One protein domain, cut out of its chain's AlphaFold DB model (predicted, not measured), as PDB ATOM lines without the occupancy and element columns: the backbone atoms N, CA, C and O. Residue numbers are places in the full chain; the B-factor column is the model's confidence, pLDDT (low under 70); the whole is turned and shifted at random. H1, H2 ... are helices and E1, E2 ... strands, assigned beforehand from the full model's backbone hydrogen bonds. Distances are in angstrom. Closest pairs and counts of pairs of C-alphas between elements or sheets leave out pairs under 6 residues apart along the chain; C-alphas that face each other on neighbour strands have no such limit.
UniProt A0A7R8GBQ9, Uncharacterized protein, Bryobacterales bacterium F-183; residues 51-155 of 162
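What this domain is: This is residues 51 to 155 of the 162 residues of an uncharacterized protein of Bryobacterales bacterium F-183 (UniProt A0A7R8GBQ9). A strongly twisted sheet of four strands has one long helix, H3, packed over one face, making two layers, a sheet with its helix on one side. Two very short helices, H1 and H2, follow edge strand E3, while a long loop swings out between E2 and E3, its residues 71 to 76 sticking out. The printed part has 105 residues, with E1 E2 E3 H1 H2 H3 E4 along the chain; the sheet order is E2 E1 E4 E3, all antiparallel, and the class is mixed. It is compact, with a radius of gyration of the C-alphas of 13.8 A, and spans 36 by 34 by 23 A.

How they stand to each other: Start at inner strands E1, residues 51 to 61, and E4, residues 145 to 154, antiparallel at 164 degrees; N 54 and O 150 are 2.9 A apart, within hydrogen-bond range. E2, residues 64 to 67, forms a hairpin with E1, where N 59 and O 66 are 2.9 A apart. E3, residues 84 to 94, is E4's other neighbour, with N 90 and O 149 at 2.9 A. H3, residues 126 to 139, is on the sheet; its closest C-alphas to E4 are Ala 133 and Tyr 146, 6.0 A apart. H1, residues 104 to 107, only grazes the sheet, its closest C-alphas to E3 being Val 92 and Pro 104, 6.5 A. H2, residues 110 to 113, is not on the sheet and only just touches H1, only at the corner, with 3 pairs of C-alphas within 8 A, the closest Leu 105 and Ala 111 at 4.5 A. Every O i to N i+4 pair of H3 is within hydrogen-bond range; H1 and H2 are too short for one, and of their single O i to N i+3 pairs only that of H2 is within range.

Where its parts are: Find C-alpha 51 at (34.384, 7.135, 28.051); E1 runs 26.4 A and bends by 73 degrees at residue 57. E3 runs 25.6 A, bending by 74 degrees at residue 87. From C-alpha 126 at (21.514, -4.770, 31.061), H3 runs 19.6 A. E4 runs 28.2 A to C-alpha 154 at (38.829, 3.323, 25.836). E2 measures 10.2 A, H1 and H2 5.2 A each.

The domain as a whole: The C-alphas of Gly 73 and Asn 112, 41.1 A apart, are the two farthest apart. The printed part has no cut; the links E2 to E3 and H2 to H3 are long. Look for pLDDT under 70 at residues 72 to 77 and 97 to 98.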
ATOM      1  N   PHE A  51      35.563   7.970  27.877       86.88
ATOM      2  CA  PHE A  51      34.384   7.135  28.051       86.88
ATOM      3  C   PHE A  51      33.429   7.342  26.883       86.88
ATOM      4  O   PHE A  51      33.331   8.442  26.336       86.88
ATOM      5  N   ALA A  52      32.725   6.281  26.515       88.25
ATOM      6  CA  ALA A  52      31.625   6.331  25.568       88.25
ATOM      7  C   ALA A  52      30.384   5.685  26.182       88.25
ATOM      8  O   ALA A  52      30.485   4.876  27.108       88.25
ATOM      9  N   TYR A  53      29.215   6.042  25.660       87.69
ATOM     10  CA  TYR A  53      27.942   5.612  26.217       87.69
ATOM     11  C   TYR A  53      26.995   5.152  25.117       87.69
ATOM     12  O   TYR A  53      26.893   5.791  24.073       87.69
ATOM     13  N   SER A  54      26.287   4.054  25.369       88.75
ATOM     14  CA  SER A  54      25.190   3.595  24.517       88.75
ATOM     15  C   SER A  54      23.889   3.655  25.303       88.75
ATOM     16  O   SER A  54      23.775   3.046  26.366       88.75
ATOM     17  N   LEU A  55      22.923   4.415  24.792       89.62
ATOM     18  CA  LEU A  55      21.615   4.588  25.409       89.62
ATOM     19  C   LEU A  55      20.693   3.428  25.020       89.62
ATOM     20  O   LEU A  55      20.458   3.176  23.837       89.62
ATOM     21  N   LEU A  56      20.101   2.764  26.014       91.94
ATOM     22  CA  LEU A  56      18.920   1.945  25.763       91.94
ATOM     23  C   LEU A  56      17.783   2.878  25.331       91.94
ATOM     24  O   LEU A  56      17.455   3.805  26.067       91.94
ATOM     25  N   LEU A  57      17.169   2.628  24.168       91.56
ATOM     26  CA  LEU A  57      16.092   3.453  23.591       91.56
ATOM     27  C   LEU A  57      14.752   3.297  24.333       91.56
ATOM     28  O   LEU A  57      13.703   3.035  23.743       91.56
ATOM     29  N   ALA A  58      14.797   3.440  25.650       94.06
ATOM     30  CA  ALA A  58      13.663   3.478  26.540       94.06
ATOM     31  C   ALA A  58      13.976   4.368  27.747       94.06
ATOM     32  O   ALA A  58      15.112   4.418  28.225       94.06
ATOM     33  N   TYR A  59      12.948   5.028  28.269       94.94
ATOM     34  CA  TYR A  59      12.984   5.682  29.571       94.94
ATOM     35  C   TYR A  59      12.016   5.004  30.541       94.94
ATOM     36  O   TYR A  59      11.079   4.315  30.133       94.94
ATOM     37  N   PHE A  60      12.249   5.208  31.833       96.75
ATOM     38  CA  PHE A  60      11.504   4.584  32.917       96.75
ATOM     39  C   PHE A  60      10.922   5.651  33.842       96.75
ATOM     40  O   PHE A  60      11.623   6.574  34.265       96.75
ATOM     41  N   ASP A  61       9.642   5.511  34.162       95.81
ATOM     42  CA  ASP A  61       8.904   6.365  35.092       95.81
ATOM     43  C   ASP A  61       7.918   5.515  35.933       95.81
ATOM     44  O   ASP A  61       7.890   4.286  35.777       95.81
ATOM     45  N   PRO A  62       7.159   6.102  36.879       94.94
ATOM     46  CA  PRO A  62       6.240   5.331  37.715       94.94
ATOM     47  C   PRO A  62       5.178   4.532  36.940       94.94
ATOM     48  O   PRO A  62       4.623   3.581  37.496       94.94
ATOM     49  N   GLU A  63       4.884   4.896  35.689       94.75
ATOM     50  CA  GLU A  63       3.889   4.235  34.838       94.75
ATOM     51  C   GLU A  63       4.472   3.020  34.105       94.75
ATOM     52  O   GLU A  63       3.732   2.101  33.749       94.75
ATOM     53  N   GLY A  64       5.796   2.961  33.931       93.88
ATOM     54  CA  GLY A  64       6.482   1.812  33.350       93.88
ATOM     55  C   GLY A  64       7.690   2.188  32.501       93.88
ATOM     56  O   GLY A  64       8.402   3.151  32.781       93.88
ATOM     57  N   SER A  65       7.957   1.365  31.487       96.75
ATOM     58  CA  SER A  65       8.962   1.639  30.463       96.75
ATOM     59  C   SER A  65       8.298   2.185  29.206       96.75
ATOM     60  O   SER A  65       7.258   1.691  28.765       96.75
ATOM     61  N   HIS A  66       8.934   3.179  28.600       95.69
ATOM     62  CA  HIS A  66       8.426   3.869  27.421       95.69
ATOM     63  C   HIS A  66       9.526   3.935  26.365       95.69
ATOM     64  O   HIS A  66      10.657   4.278  26.714       95.69
ATOM     65  N   PRO A  67       9.241   3.614  25.093       94.25
ATOM     66  CA  PRO A  67      10.242   3.687  24.038       94.25
ATOM     67  C   PRO A  67      10.669   5.136  23.774       94.25
ATOM     68  O   PRO A  67       9.872   6.068  23.892       94.25
ATOM     69  N   ILE A  68      11.930   5.317  23.382       88.94
ATOM     70  CA  ILE A  68      12.450   6.583  22.857       88.94
ATOM     71  C   ILE A  68      12.496   6.467  21.336       88.94
ATOM     72  O   ILE A  68      13.161   5.583  20.797       88.94
ATOM     73  N   GLU A  69      11.808   7.374  20.651       83.94
ATOM     74  CA  GLU A  69      11.929   7.530  19.204       83.94
ATOM     75  C   GLU A  69      13.032   8.548  18.902       83.94
ATOM     76  O   GLU A  69      13.000   9.670  19.407       83.94
ATOM     77  N   LEU A  70      14.015   8.147  18.093       75.62
ATOM     78  CA  LEU A  70      15.042   9.058  17.586       75.62
ATOM     79  C   LEU A  70      14.424   9.977  16.533       75.62
ATOM     80  O   LEU A  70      13.625   9.520  15.703       75.62
ATOM     81  N   ALA A  71      14.782  11.263  16.544       73.38
ATOM     82  CA  ALA A  71      14.231  12.190  15.571       73.38
ATOM     83  C   ALA A  71      14.691  11.818  14.145       73.38
ATOM     84  O   ALA A  71      15.846  11.430  13.931       73.38
ATOM     85  N   PRO A  72      13.821  11.949  13.127       66.19
ATOM     86  CA  PRO A  72      14.218  11.731  11.743       66.19
ATOM     87  C   PRO A  72      15.372  12.663  11.348       66.19
ATOM     88  O   PRO A  72      15.219  13.882  11.366       66.19
ATOM     89  N   GLY A  73      16.509  12.088  10.949       63.88
ATOM     90  CA  GLY A  73      17.693  12.841  10.522       63.88
ATOM     91  C   GLY A  73      18.794  12.975  11.574       63.88
ATOM     92  O   GLY A  73      19.841  13.529  11.245       63.88
ATOM     93  N   GLU A  74      18.612  12.436  12.783       63.88
ATOM     94  CA  GLU A  74      19.734  12.241  13.704       63.88
ATOM     95  C   GLU A  74      20.751  11.278  13.062       63.88
ATOM     96  O   GLU A  74      20.374  10.172  12.647       63.88
ATOM     97  N   PRO A  75      22.028  11.682  12.910       58.91
ATOM     98  CA  PRO A  75      23.045  10.784  12.395       58.91
ATOM     99  C   PRO A  75      23.178   9.593  13.355       58.91
ATOM    100  O   PRO A  75      23.192   9.791  14.571       58.91
ATOM    101  N   PRO A  76      23.264   8.348  12.847       61.81
ATOM    102  CA  PRO A  76      23.525   7.214  13.718       61.81
ATOM    103  C   PRO A  76      24.860   7.448  14.425       61.81
ATOM    104  O   PRO A  76      25.830   7.845  13.777       61.81
ATOM    105  N   ALA A  77      24.904   7.203  15.736       66.50
ATOM    106  CA  ALA A  77      26.155   7.242  16.480       66.50
ATOM    107  C   ALA A  77      27.199   6.378  15.756       66.50
ATOM    108  O   ALA A  77      26.898   5.250  15.343       66.50
ATOM    109  N   GLU A  78      28.406   6.913  15.563       70.06
ATOM    110  CA  GLU A  78      29.477   6.148  14.934       70.06
ATOM    111  C   GLU A  78      29.744   4.883  15.767       70.06
ATOM    112  O   GLU A  78      29.849   4.968  16.996       70.06
ATOM    113  N   PRO A  79      29.840   3.694  15.140       75.56
ATOM    114  CA  PRO A  79      30.153   2.479  15.875       75.56
ATOM    115  C   PRO A  79      31.475   2.641  16.624       75.56
ATOM    116  O   PRO A  79      32.484   3.022  16.030       75.56
ATOM    117  N   LEU A  80      31.481   2.309  17.916       81.62
ATOM    118  CA  LEU A  80      32.718   2.275  18.689       81.62
ATOM    119  C   LEU A  80      33.670   1.236  18.092       81.62
ATOM    120  O   LEU A  80      33.271   0.114  17.766       81.62
ATOM    121  N   ASP A  81      34.939   1.610  17.956       85.00
ATOM    122  CA  ASP A  81      35.967   0.688  17.499       85.00
ATOM    123  C   ASP A  81      36.364  -0.322  18.598       85.00
ATOM    124  O   ASP A  81      35.937  -0.261  19.754       85.00
ATOM    125  N   ALA A  82      37.229  -1.274  18.241       85.75
ATOM    126  CA  ALA A  82      37.690  -2.322  19.152       85.75
ATOM    127  C   ALA A  82      38.600  -1.823  20.298       85.75
ATOM    128  O   ALA A  82      39.018  -2.638  21.133       85.75
ATOM    129  N   SER A  83      38.943  -0.526  20.334       88.12
ATOM    130  CA  SER A  83      39.680   0.078  21.448       88.12
ATOM    131  C   SER A  83      38.788   0.301  22.667       88.12
ATOM    132  O   SER A  83      39.311   0.376  23.775       88.12
ATOM    133  N   PHE A  84      37.464   0.314  22.511       89.50
ATOM    134  CA  PHE A  84      36.528   0.444  23.623       89.50
ATOM    135  C   PHE A  84      36.141  -0.908  24.224       89.50
ATOM    136  O   PHE A  84      35.992  -1.919  23.535       89.50
ATOM    137  N   CYS A  85      35.968  -0.934  25.542       90.69
ATOM    138  CA  CYS A  85      35.441  -2.078  26.276       90.69
ATOM    139  C   CYS A  85      34.274  -1.654  27.142       90.69
ATOM    140  O   CYS A  85      34.351  -0.636  27.821       90.69
ATOM    141  N   THR A  86      33.216  -2.463  27.147       91.25
ATOM    142  CA  THR A  86      32.129  -2.297  28.111       91.25
ATOM    143  C   THR A  86      32.671  -2.509  29.521       91.25
ATOM    144  O   THR A  86      33.309  -3.526  29.793       91.25
ATOM    145  N   ILE A  87      32.400  -1.559  30.410       92.31
ATOM    146  CA  ILE A  87      32.774  -1.629  31.829       92.31
ATOM    147  C   ILE A  87      31.553  -1.746  32.745       92.31
ATOM    148  O   ILE A  87      31.714  -1.906  33.950       92.31
ATOM    149  N   GLY A  88      30.337  -1.706  32.198       93.44
ATOM    150  CA  GLY A  88      29.094  -1.948  32.930       93.44
ATOM    151  C   GLY A  88      27.949  -1.075  32.430       93.44
ATOM    152  O   GLY A  88      28.011  -0.520  31.334       93.44
ATOM    153  N   PHE A  89      26.911  -0.956  33.249       93.56
ATOM    154  CA  PHE A  89      25.728  -0.148  32.990       93.56
ATOM    155  C   PHE A  89      25.492   0.836  34.133       93.56
ATOM    156  O   PHE A  89      25.601   0.470  35.306       93.56
ATOM    157  N   ASP A  90      25.137   2.065  33.779       93.12
ATOM    158  CA  ASP A  90      24.679   3.090  34.711       93.12
ATOM    159  C   ASP A  90      23.181   3.342  34.505       93.12
ATOM    160  O   ASP A  90      22.631   3.143  33.414       93.12
ATOM    161  N   VAL A  91      22.528   3.801  35.567       92.69
ATOM    162  CA  VAL A  91      21.168   4.334  35.513       92.69
ATOM    163  C   VAL A  91      21.243   5.790  35.912       92.69
ATOM    164  O   VAL A  91      21.842   6.119  36.931       92.69
ATOM    165  N   VAL A  92      20.631   6.661  35.120       90.50
ATOM    166  CA  VAL A  92      20.690   8.109  35.333       90.50
ATOM    167  C   VAL A  92      19.319   8.750  35.266       90.50
ATOM    168  O   VAL A  92      18.452   8.287  34.526       90.50
ATOM    169  N   SER A  93      19.133   9.824  36.026       90.12
ATOM    170  CA  SER A  93      17.949  10.670  35.966       90.12
ATOM    171  C   SER A  93      18.129  11.818  34.972       90.12
ATOM    172  O   SER A  93      19.236  12.310  34.730       90.12
ATOM    173  N   ARG A  94      17.010  12.261  34.401       87.06
ATOM    174  CA  ARG A  94      16.903  13.513  33.650       87.06
ATOM    175  C   ARG A  94      15.512  14.106  33.861       87.06
ATOM    176  O   ARG A  94      14.504  13.444  33.587       87.06
ATOM    177  N   SER A  95      15.462  15.345  34.346       83.44
ATOM    178  CA  SER A  95      14.219  16.058  34.653       83.44
ATOM    179  C   SER A  95      13.969  17.252  33.730       83.44
ATOM    180  O   SER A  95      12.915  17.316  33.096       83.44
ATOM    181  N   ILE A  96      14.917  18.189  33.639       72.81
ATOM    182  CA  ILE A  96      14.727  19.485  32.963       72.81
ATOM    183  C   ILE A  96      15.840  19.749  31.943       72.81
ATOM    184  O   ILE A  96      15.608  20.443  30.952       72.81
ATOM    185  N   SER A  97      17.043  19.217  32.162       67.69
ATOM    186  CA  SER A  97      18.188  19.508  31.300       67.69
ATOM    187  C   SER A  97      18.192  18.713  29.985       67.69
ATOM    188  O   SER A  97      17.428  17.761  29.776       67.69
ATOM    189  N   SER A  98      19.056  19.129  29.057       67.31
ATOM    190  CA  SER A  98      19.356  18.391  27.824       67.31
ATOM    191  C   SER A  98      20.298  17.200  28.048       67.31
ATOM    192  O   SER A  98      20.392  16.342  27.178       67.31
ATOM    193  N   TYR A  99      20.945  17.116  29.212       72.31
ATOM    194  CA  TYR A  99      21.927  16.092  29.567       72.31
ATOM    195  C   TYR A  99      21.439  15.216  30.735       72.31
ATOM    196  O   TYR A  99      20.359  15.424  31.287       72.31
ATOM    197  N   PHE A 100      22.199  14.178  31.085       79.88
ATOM    198  CA  PHE A 100      21.890  13.344  32.248       79.88
ATOM    199  C   PHE A 100      22.373  14.017  33.536       79.88
ATOM    200  O   PHE A 100      23.489  14.534  33.598       79.88
ATOM    201  N   GLU A 101      21.517  14.041  34.557       79.12
ATOM    202  CA  GLU A 101      21.698  14.870  35.751       79.12
ATOM    203  C   GLU A 101      22.409  14.086  36.856       79.12
ATOM    204  O   GLU A 101      23.576  14.351  37.142       79.12
ATOM    205  N   CYS A 102      21.747  13.081  37.431       81.69
ATOM    206  CA  CYS A 102      22.277  12.293  38.545       81.69
ATOM    207  C   CYS A 102      22.346  10.804  38.187       81.69
ATOM    208  O   CYS A 102      21.516  10.299  37.440       81.69
ATOM    209  N   SER A 103      23.306  10.079  38.763       82.50
ATOM    210  CA  SER A 103      23.351   8.608  38.765       82.50
ATOM    211  C   SER A 103      22.987   8.111  40.165       82.50
ATOM    212  O   SER A 103      23.799   8.302  41.074       82.50
ATOM    213  N   PRO A 104      21.821   7.473  40.394       81.62
ATOM    214  CA  PRO A 104      21.414   7.050  41.734       81.62
ATOM    215  C   PRO A 104      22.366   6.056  42.400       81.62
ATOM    216  O   PRO A 104      22.515   6.066  43.625       81.62
ATOM    217  N   LEU A 105      23.061   5.236  41.602       79.62
ATOM    218  CA  LEU A 105      24.080   4.311  42.100       79.62
ATOM    219  C   LEU A 105      25.179   5.057  42.862       79.62
ATOM    220  O   LEU A 105      25.547   4.650  43.964       79.62
ATOM    221  N   SER A 106      25.659   6.166  42.297       77.81
ATOM    222  CA  SER A 106      26.805   6.907  42.830       77.81
ATOM    223  C   SER A 106      26.405   8.118  43.681       77.81
ATOM    224  O   SER A 106      27.007   8.354  44.724       77.81
ATOM    225  N   CYS A 107      25.384   8.874  43.270       76.50
ATOM    226  CA  CYS A 107      24.971  10.135  43.902       76.50
ATOM    227  C   CYS A 107      24.159   9.907  45.179       76.50
ATOM    228  O   CYS A 107      24.345  10.614  46.166       76.50
ATOM    229  N   ASN A 108      23.293   8.892  45.177       75.88
ATOM    230  CA  ASN A 108      22.378   8.606  46.284       75.88
ATOM    231  C   ASN A 108      22.852   7.415  47.132       75.88
ATOM    232  O   ASN A 108      22.174   7.020  48.076       75.88
ATOM    233  N   GLY A 109      24.014   6.833  46.810       76.69
ATOM    234  CA  GLY A 109      24.602   5.715  47.551       76.69
ATOM    235  C   GLY A 109      23.862   4.385  47.390       76.69
ATOM    236  O   GLY A 109      24.172   3.434  48.113       76.69
ATOM    237  N   MET A 110      22.929   4.288  46.434       85.31
ATOM    238  CA  MET A 110      22.127   3.080  46.205       85.31
ATOM    239  C   MET A 110      22.968   1.891  45.734       85.31
ATOM    240  O   MET A 110      22.514   0.754  45.831       85.31
ATOM    241  N   ALA A 111      24.210   2.118  45.289       80.12
ATOM    242  CA  ALA A 111      25.165   1.044  45.037       80.12
ATOM    243  C   ALA A 111      25.355   0.113  46.251       80.12
ATOM    244  O   ALA A 111      25.570  -1.078  46.060       80.12
ATOM    245  N   ASN A 112      25.216   0.610  47.488       79.94
ATOM    246  CA  ASN A 112      25.319  -0.217  48.702       79.94
ATOM    247  C   ASN A 112      24.113  -1.148  48.919       79.94
ATOM    248  O   ASN A 112      24.166  -2.045  49.760       79.94
ATOM    249  N   GLU A 113      23.018  -0.921  48.198       83.88
ATOM    250  CA  GLU A 113      21.771  -1.680  48.309       83.88
ATOM    251  C   GLU A 113      21.580  -2.663  47.149       83.88
ATOM    252  O   GLU A 113      20.635  -3.454  47.139       83.88
ATOM    253  N   VAL A 114      22.465  -2.606  46.156       82.75
ATOM    254  CA  VAL A 114      22.489  -3.525  45.026       82.75
ATOM    255  C   VAL A 114      23.511  -4.619  45.316       82.75
ATOM    256  O   VAL A 114      24.659  -4.342  45.646       82.75
ATOM    257  N   ALA A 115      23.090  -5.877  45.177       72.56
ATOM    258  CA  ALA A 115      23.919  -7.028  45.530       72.56
ATOM    259  C   ALA A 115      25.187  -7.165  44.666       72.56
ATOM    260  O   ALA A 115      26.209  -7.638  45.157       72.56
ATOM    261  N   GLU A 116      25.123  -6.757  43.397       83.56
ATOM    262  CA  GLU A 116      26.217  -6.899  42.435       83.56
ATOM    263  C   GLU A 116      26.520  -5.559  41.760       83.56
ATOM    264  O   GLU A 116      25.863  -5.151  40.802       83.56
ATOM    265  N   ILE A 117      27.540  -4.878  42.278       86.88
ATOM    266  CA  ILE A 117      28.124  -3.667  41.704       86.88
ATOM    267  C   ILE A 117      29.621  -3.902  41.533       86.88
ATOM    268  O   ILE A 117      30.278  -4.459  42.415       86.88
ATOM    269  N   ASN A 118      30.163  -3.508  40.384       84.62
ATOM    270  CA  ASN A 118      31.587  -3.665  40.110       84.62
ATOM    271  C   ASN A 118      32.426  -2.526  40.720       84.62
ATOM    272  O   ASN A 118      31.913  -1.576  41.312       84.62
ATOM    273  N   GLU A 119      33.745  -2.592  40.538       82.81
ATOM    274  CA  GLU A 119      34.683  -1.581  41.049       82.81
ATOM    275  C   GLU A 119      34.462  -0.161  40.493       82.81
ATOM    276  O   GLU A 119      35.024   0.802  41.032       82.81
ATOM    277  N   HIS A 120      33.632  -0.042  39.449       82.19
ATOM    278  CA  HIS A 120      33.247   1.205  38.806       82.19
ATOM    279  C   HIS A 120      31.944   1.819  39.325       82.19
ATOM    280  O   HIS A 120      31.518   2.849  38.805       82.19
ATOM    281  N   CYS A 121      31.316   1.234  40.348       85.06
ATOM    282  CA  CYS A 121      29.953   1.587  40.763       85.06
ATOM    283  C   CYS A 121      28.902   1.368  39.658       85.06
ATOM    284  O   CYS A 121      27.891   2.065  39.624       85.06
ATOM    285  N   LEU A 122      29.133   0.392  38.772       88.69
ATOM    286  CA  LEU A 122      28.242   0.052  37.664       88.69
ATOM    287  C   LEU A 122      27.629  -1.339  37.835       88.69
ATOM    288  O   LEU A 122      28.202  -2.232  38.470       88.69
ATOM    289  N   LEU A 123      26.468  -1.523  37.213       92.38
ATOM    290  CA  LEU A 123      25.777  -2.805  37.106       92.38
ATOM    291  C   LEU A 123      26.440  -3.665  36.025       92.38
ATOM    292  O   LEU A 123      26.852  -3.162  34.981       92.38
ATOM    293  N   ALA A 124      26.537  -4.973  36.260       91.69
ATOM    294  CA  ALA A 124      27.234  -5.876  35.344       91.69
ATOM    295  C   ALA A 124      26.442  -6.188  34.062       91.69
ATOM    296  O   ALA A 124      27.041  -6.471  33.025       91.69
ATOM    297  N   THR A 125      25.107  -6.150  34.122       93.06
ATOM    298  CA  THR A 125      24.231  -6.584  33.024       93.06
ATOM    299  C   THR A 125      23.123  -5.580  32.729       93.06
ATOM    300  O   THR A 125      22.691  -4.818  33.600       93.06
ATOM    301  N   GLN A 126      22.627  -5.611  31.490       94.31
ATOM    302  CA  GLN A 126      21.514  -4.770  31.061       94.31
ATOM    303  C   GLN A 126      20.234  -5.116  31.830       94.31
ATOM    304  O   GLN A 126      19.481  -4.222  32.204       94.31
ATOM    305  N   GLU A 127      19.989  -6.397  32.105       95.25
ATOM    306  CA  GLU A 127      18.812  -6.859  32.844       95.25
ATOM    307  C   GLU A 127      18.794  -6.286  34.264       95.25
ATOM    308  O   GLU A 127      17.756  -5.807  34.727       95.25
ATOM    309  N   ALA A 128      19.951  -6.273  34.936       94.44
ATOM    310  CA  ALA A 128      20.094  -5.664  36.252       94.44
ATOM    311  C   ALA A 128      19.868  -4.144  36.193       94.44
ATOM    312  O   ALA A 128      19.171  -3.597  37.047       94.44
ATOM    313  N   ALA A 129      20.385  -3.473  35.159       94.75
ATOM    314  CA  ALA A 129      20.172  -2.044  34.932       94.75
ATOM    315  C   ALA A 129      18.708  -1.681  34.680       94.75
ATOM    316  O   ALA A 129      18.206  -0.730  35.271       94.75
ATOM    317  N   VAL A 130      17.989  -2.471  33.886       96.25
ATOM    318  CA  VAL A 130      16.551  -2.282  33.648       96.25
ATOM    319  C   VAL A 130      15.746  -2.503  34.930       96.25
ATOM    320  O   VAL A 130      14.880  -1.694  35.266       96.25
ATOM    321  N   ALA A 131      16.044  -3.561  35.688       95.25
ATOM    322  CA  ALA A 131      15.390  -3.807  36.972       95.25
ATOM    323  C   ALA A 131      15.641  -2.659  37.966       95.25
ATOM    324  O   ALA A 131      14.716  -2.203  38.643       95.25
ATOM    325  N   PHE A 132      16.874  -2.153  38.013       95.06
ATOM    326  CA  PHE A 132      17.247  -1.022  38.852       95.06
ATOM    327  C   PHE A 132      16.598   0.292  38.391       95.06
ATOM    328  O   PHE A 132      16.125   1.059  39.228       95.06
ATOM    329  N   ALA A 133      16.467   0.532  37.083       94.94
ATOM    330  CA  ALA A 133      15.754   1.690  36.543       94.94
ATOM    331  C   ALA A 133      14.266   1.673  36.918       94.94
ATOM    332  O   ALA A 133      13.737   2.691  37.354       94.94
ATOM    333  N   HIS A 134      13.601   0.512  36.861       95.94
ATOM    334  CA  HIS A 134      12.230   0.368  37.367       95.94
ATOM    335  C   HIS A 134      12.116   0.632  38.870       95.94
ATOM    336  O   HIS A 134      11.105   1.169  39.326       95.94
ATOM    337  N   ARG A 135      13.123   0.239  39.654       94.38
ATOM    338  CA  ARG A 135      13.177   0.542  41.086       94.38
ATOM    339  C   ARG A 135      13.302   2.049  41.313       94.38
ATOM    340  O   ARG A 135      12.472   2.612  42.020       94.38
ATOM    341  N   CYS A 136      14.260   2.703  40.658       93.06
ATOM    342  CA  CYS A 136      14.449   4.153  40.735       93.06
ATOM    343  C   CYS A 136      13.197   4.908  40.286       93.06
ATOM    344  O   CYS A 136      12.766   5.845  40.942       93.06
ATOM    345  N   ALA A 137      12.538   4.448  39.227       93.44
ATOM    346  CA  ALA A 137      11.301   5.042  38.749       93.44
ATOM    347  C   ALA A 137      10.163   4.994  39.785       93.44
ATOM    348  O   ALA A 137       9.342   5.907  39.816       93.44
ATOM    349  N   LYS A 138      10.124   3.977  40.655       93.00
ATOM    350  CA  LYS A 138       9.140   3.857  41.746       93.00
ATOM    351  C   LYS A 138       9.541   4.633  42.997       93.00
ATOM    352  O   LYS A 138       8.692   5.267  43.611       93.00
ATOM    353  N   GLU A 139      10.807   4.535  43.390       92.50
ATOM    354  CA  GLU A 139      11.333   5.150  44.616       92.50
ATOM    355  C   GLU A 139      11.618   6.644  44.443       92.50
ATOM    356  O   GLU A 139      11.610   7.377  45.426       92.50
ATOM    357  N   GLN A 140      11.820   7.089  43.199       90.62
ATOM    358  CA  GLN A 140      12.143   8.462  42.812       90.62
ATOM    359  C   GLN A 140      13.268   9.067  43.679       90.62
ATOM    360  O   GLN A 140      13.065  10.126  44.275       90.62
ATOM    361  N   PRO A 141      14.455   8.421  43.778       87.81
ATOM    362  CA  PRO A 141      15.592   8.978  44.519       87.81
ATOM    363  C   PRO A 141      16.019  10.353  43.988       87.81
ATOM    364  O   PRO A 141      16.514  11.179  44.748       87.81
ATOM    365  N   GLU A 142      15.793  10.595  42.697       87.19
ATOM    366  CA  GLU A 142      15.994  11.865  42.006       87.19
ATOM    367  C   GLU A 142      14.747  12.230  41.176       87.19
ATOM    368  O   GLU A 142      14.014  11.338  40.729       87.19
ATOM    369  N   PRO A 143      14.475  13.523  40.927       85.94
ATOM    370  CA  PRO A 143      13.367  13.926  40.070       85.94
ATOM    371  C   PRO A 143      13.540  13.458  38.618       85.94
ATOM    372  O   PRO A 143      14.638  13.485  38.062       85.94
ATOM    373  N   GLY A 144      12.422  13.140  37.961       89.44
ATOM    374  CA  GLY A 144      12.358  12.964  36.511       89.44
ATOM    375  C   GLY A 144      12.314  11.512  36.044       89.44
ATOM    376  O   GLY A 144      11.857  10.610  36.748       89.44
ATOM    377  N   ARG A 145      12.725  11.312  34.790       93.12
ATOM    378  CA  ARG A 145      12.743  10.004  34.124       93.12
ATOM    379  C   ARG A 145      14.106   9.361  34.282       93.12
ATOM    380  O   ARG A 145      15.115  10.061  34.344       93.12
ATOM    381  N   TYR A 146      14.125   8.035  34.277       93.75
ATOM    382  CA  TYR A 146      15.347   7.250  34.369       93.75
ATOM    383  C   TYR A 146      15.714   6.633  33.028       93.75
ATOM    384  O   TYR A 146      14.843   6.212  32.268       93.75
ATOM    385  N   TYR A 147      17.009   6.564  32.754       94.12
ATOM    386  CA  TYR A 147      17.582   6.064  31.510       94.12
ATOM    387  C   TYR A 147      18.685   5.065  31.836       94.12
ATOM    388  O   TYR A 147      19.385   5.215  32.838       94.12
ATOM    389  N   VAL A 148      18.835   4.048  30.991       94.62
ATOM    390  CA  VAL A 148      19.885   3.032  31.120       94.62
ATOM    391  C   VAL A 148      20.950   3.306  30.070       94.62
ATOM    392  O   VAL A 148      20.637   3.346  28.877       94.62
ATOM    393  N   LEU A 149      22.199   3.448  30.507       92.19
ATOM    394  CA  LEU A 149      23.341   3.579  29.610       92.19
ATOM    395  C   LEU A 149      24.327   2.446  29.831       92.19
ATOM    396  O   LEU A 149      24.737   2.174  30.957       92.19
ATOM    397  N   GLN A 150      24.756   1.825  28.741       93.12
ATOM    398  CA  GLN A 150      25.963   1.017  28.745       93.12
ATOM    399  C   GLN A 150      27.175   1.945  28.707       93.12
ATOM    400  O   GLN A 150      27.233   2.856  27.880       93.12
ATOM    401  N   VAL A 151      28.138   1.701  29.588       91.19
ATOM    402  CA  VAL A 151      29.351   2.503  29.728       91.19
ATOM    403  C   VAL A 151      30.530   1.753  29.128       91.19
ATOM    404  O   VAL A 151      30.768   0.581  29.439       91.19
ATOM    405  N   PHE A 152      31.294   2.454  28.300       90.81
ATOM    406  CA  PHE A 152      32.510   1.962  27.676       90.81
ATOM    407  C   PHE A 152      33.697   2.819  28.096       90.81
ATOM    408  O   PHE A 152      33.585   4.038  28.170       90.81
ATOM    409  N   GLU A 153      34.848   2.190  28.300       90.12
ATOM    410  CA  GLU A 153      36.129   2.867  28.500       90.12
ATOM    411  C   GLU A 153      37.062   2.535  27.331       90.12
ATOM    412  O   GLU A 153      37.137   1.382  26.888       90.12
ATOM    413  N   GLN A 154      37.773   3.541  26.819       88.00
ATOM    414  CA  GLN A 154      38.829   3.323  25.836       88.00
ATOM    415  C   GLN A 154      40.039   2.670  26.516       88.00
ATOM    416  O   GLN A 154      40.618   3.232  27.448       88.00
ATOM    417  N   ARG A 155      40.474   1.505  26.024       82.38
ATOM    418  CA  ARG A 155      41.738   0.893  26.450       82.38
ATOM    419  C   ARG A 155      42.872   1.856  26.137       82.38
ATOM    420  O   ARG A 155      43.028   2.291  24.998       82.38
TER     421      ARG A 155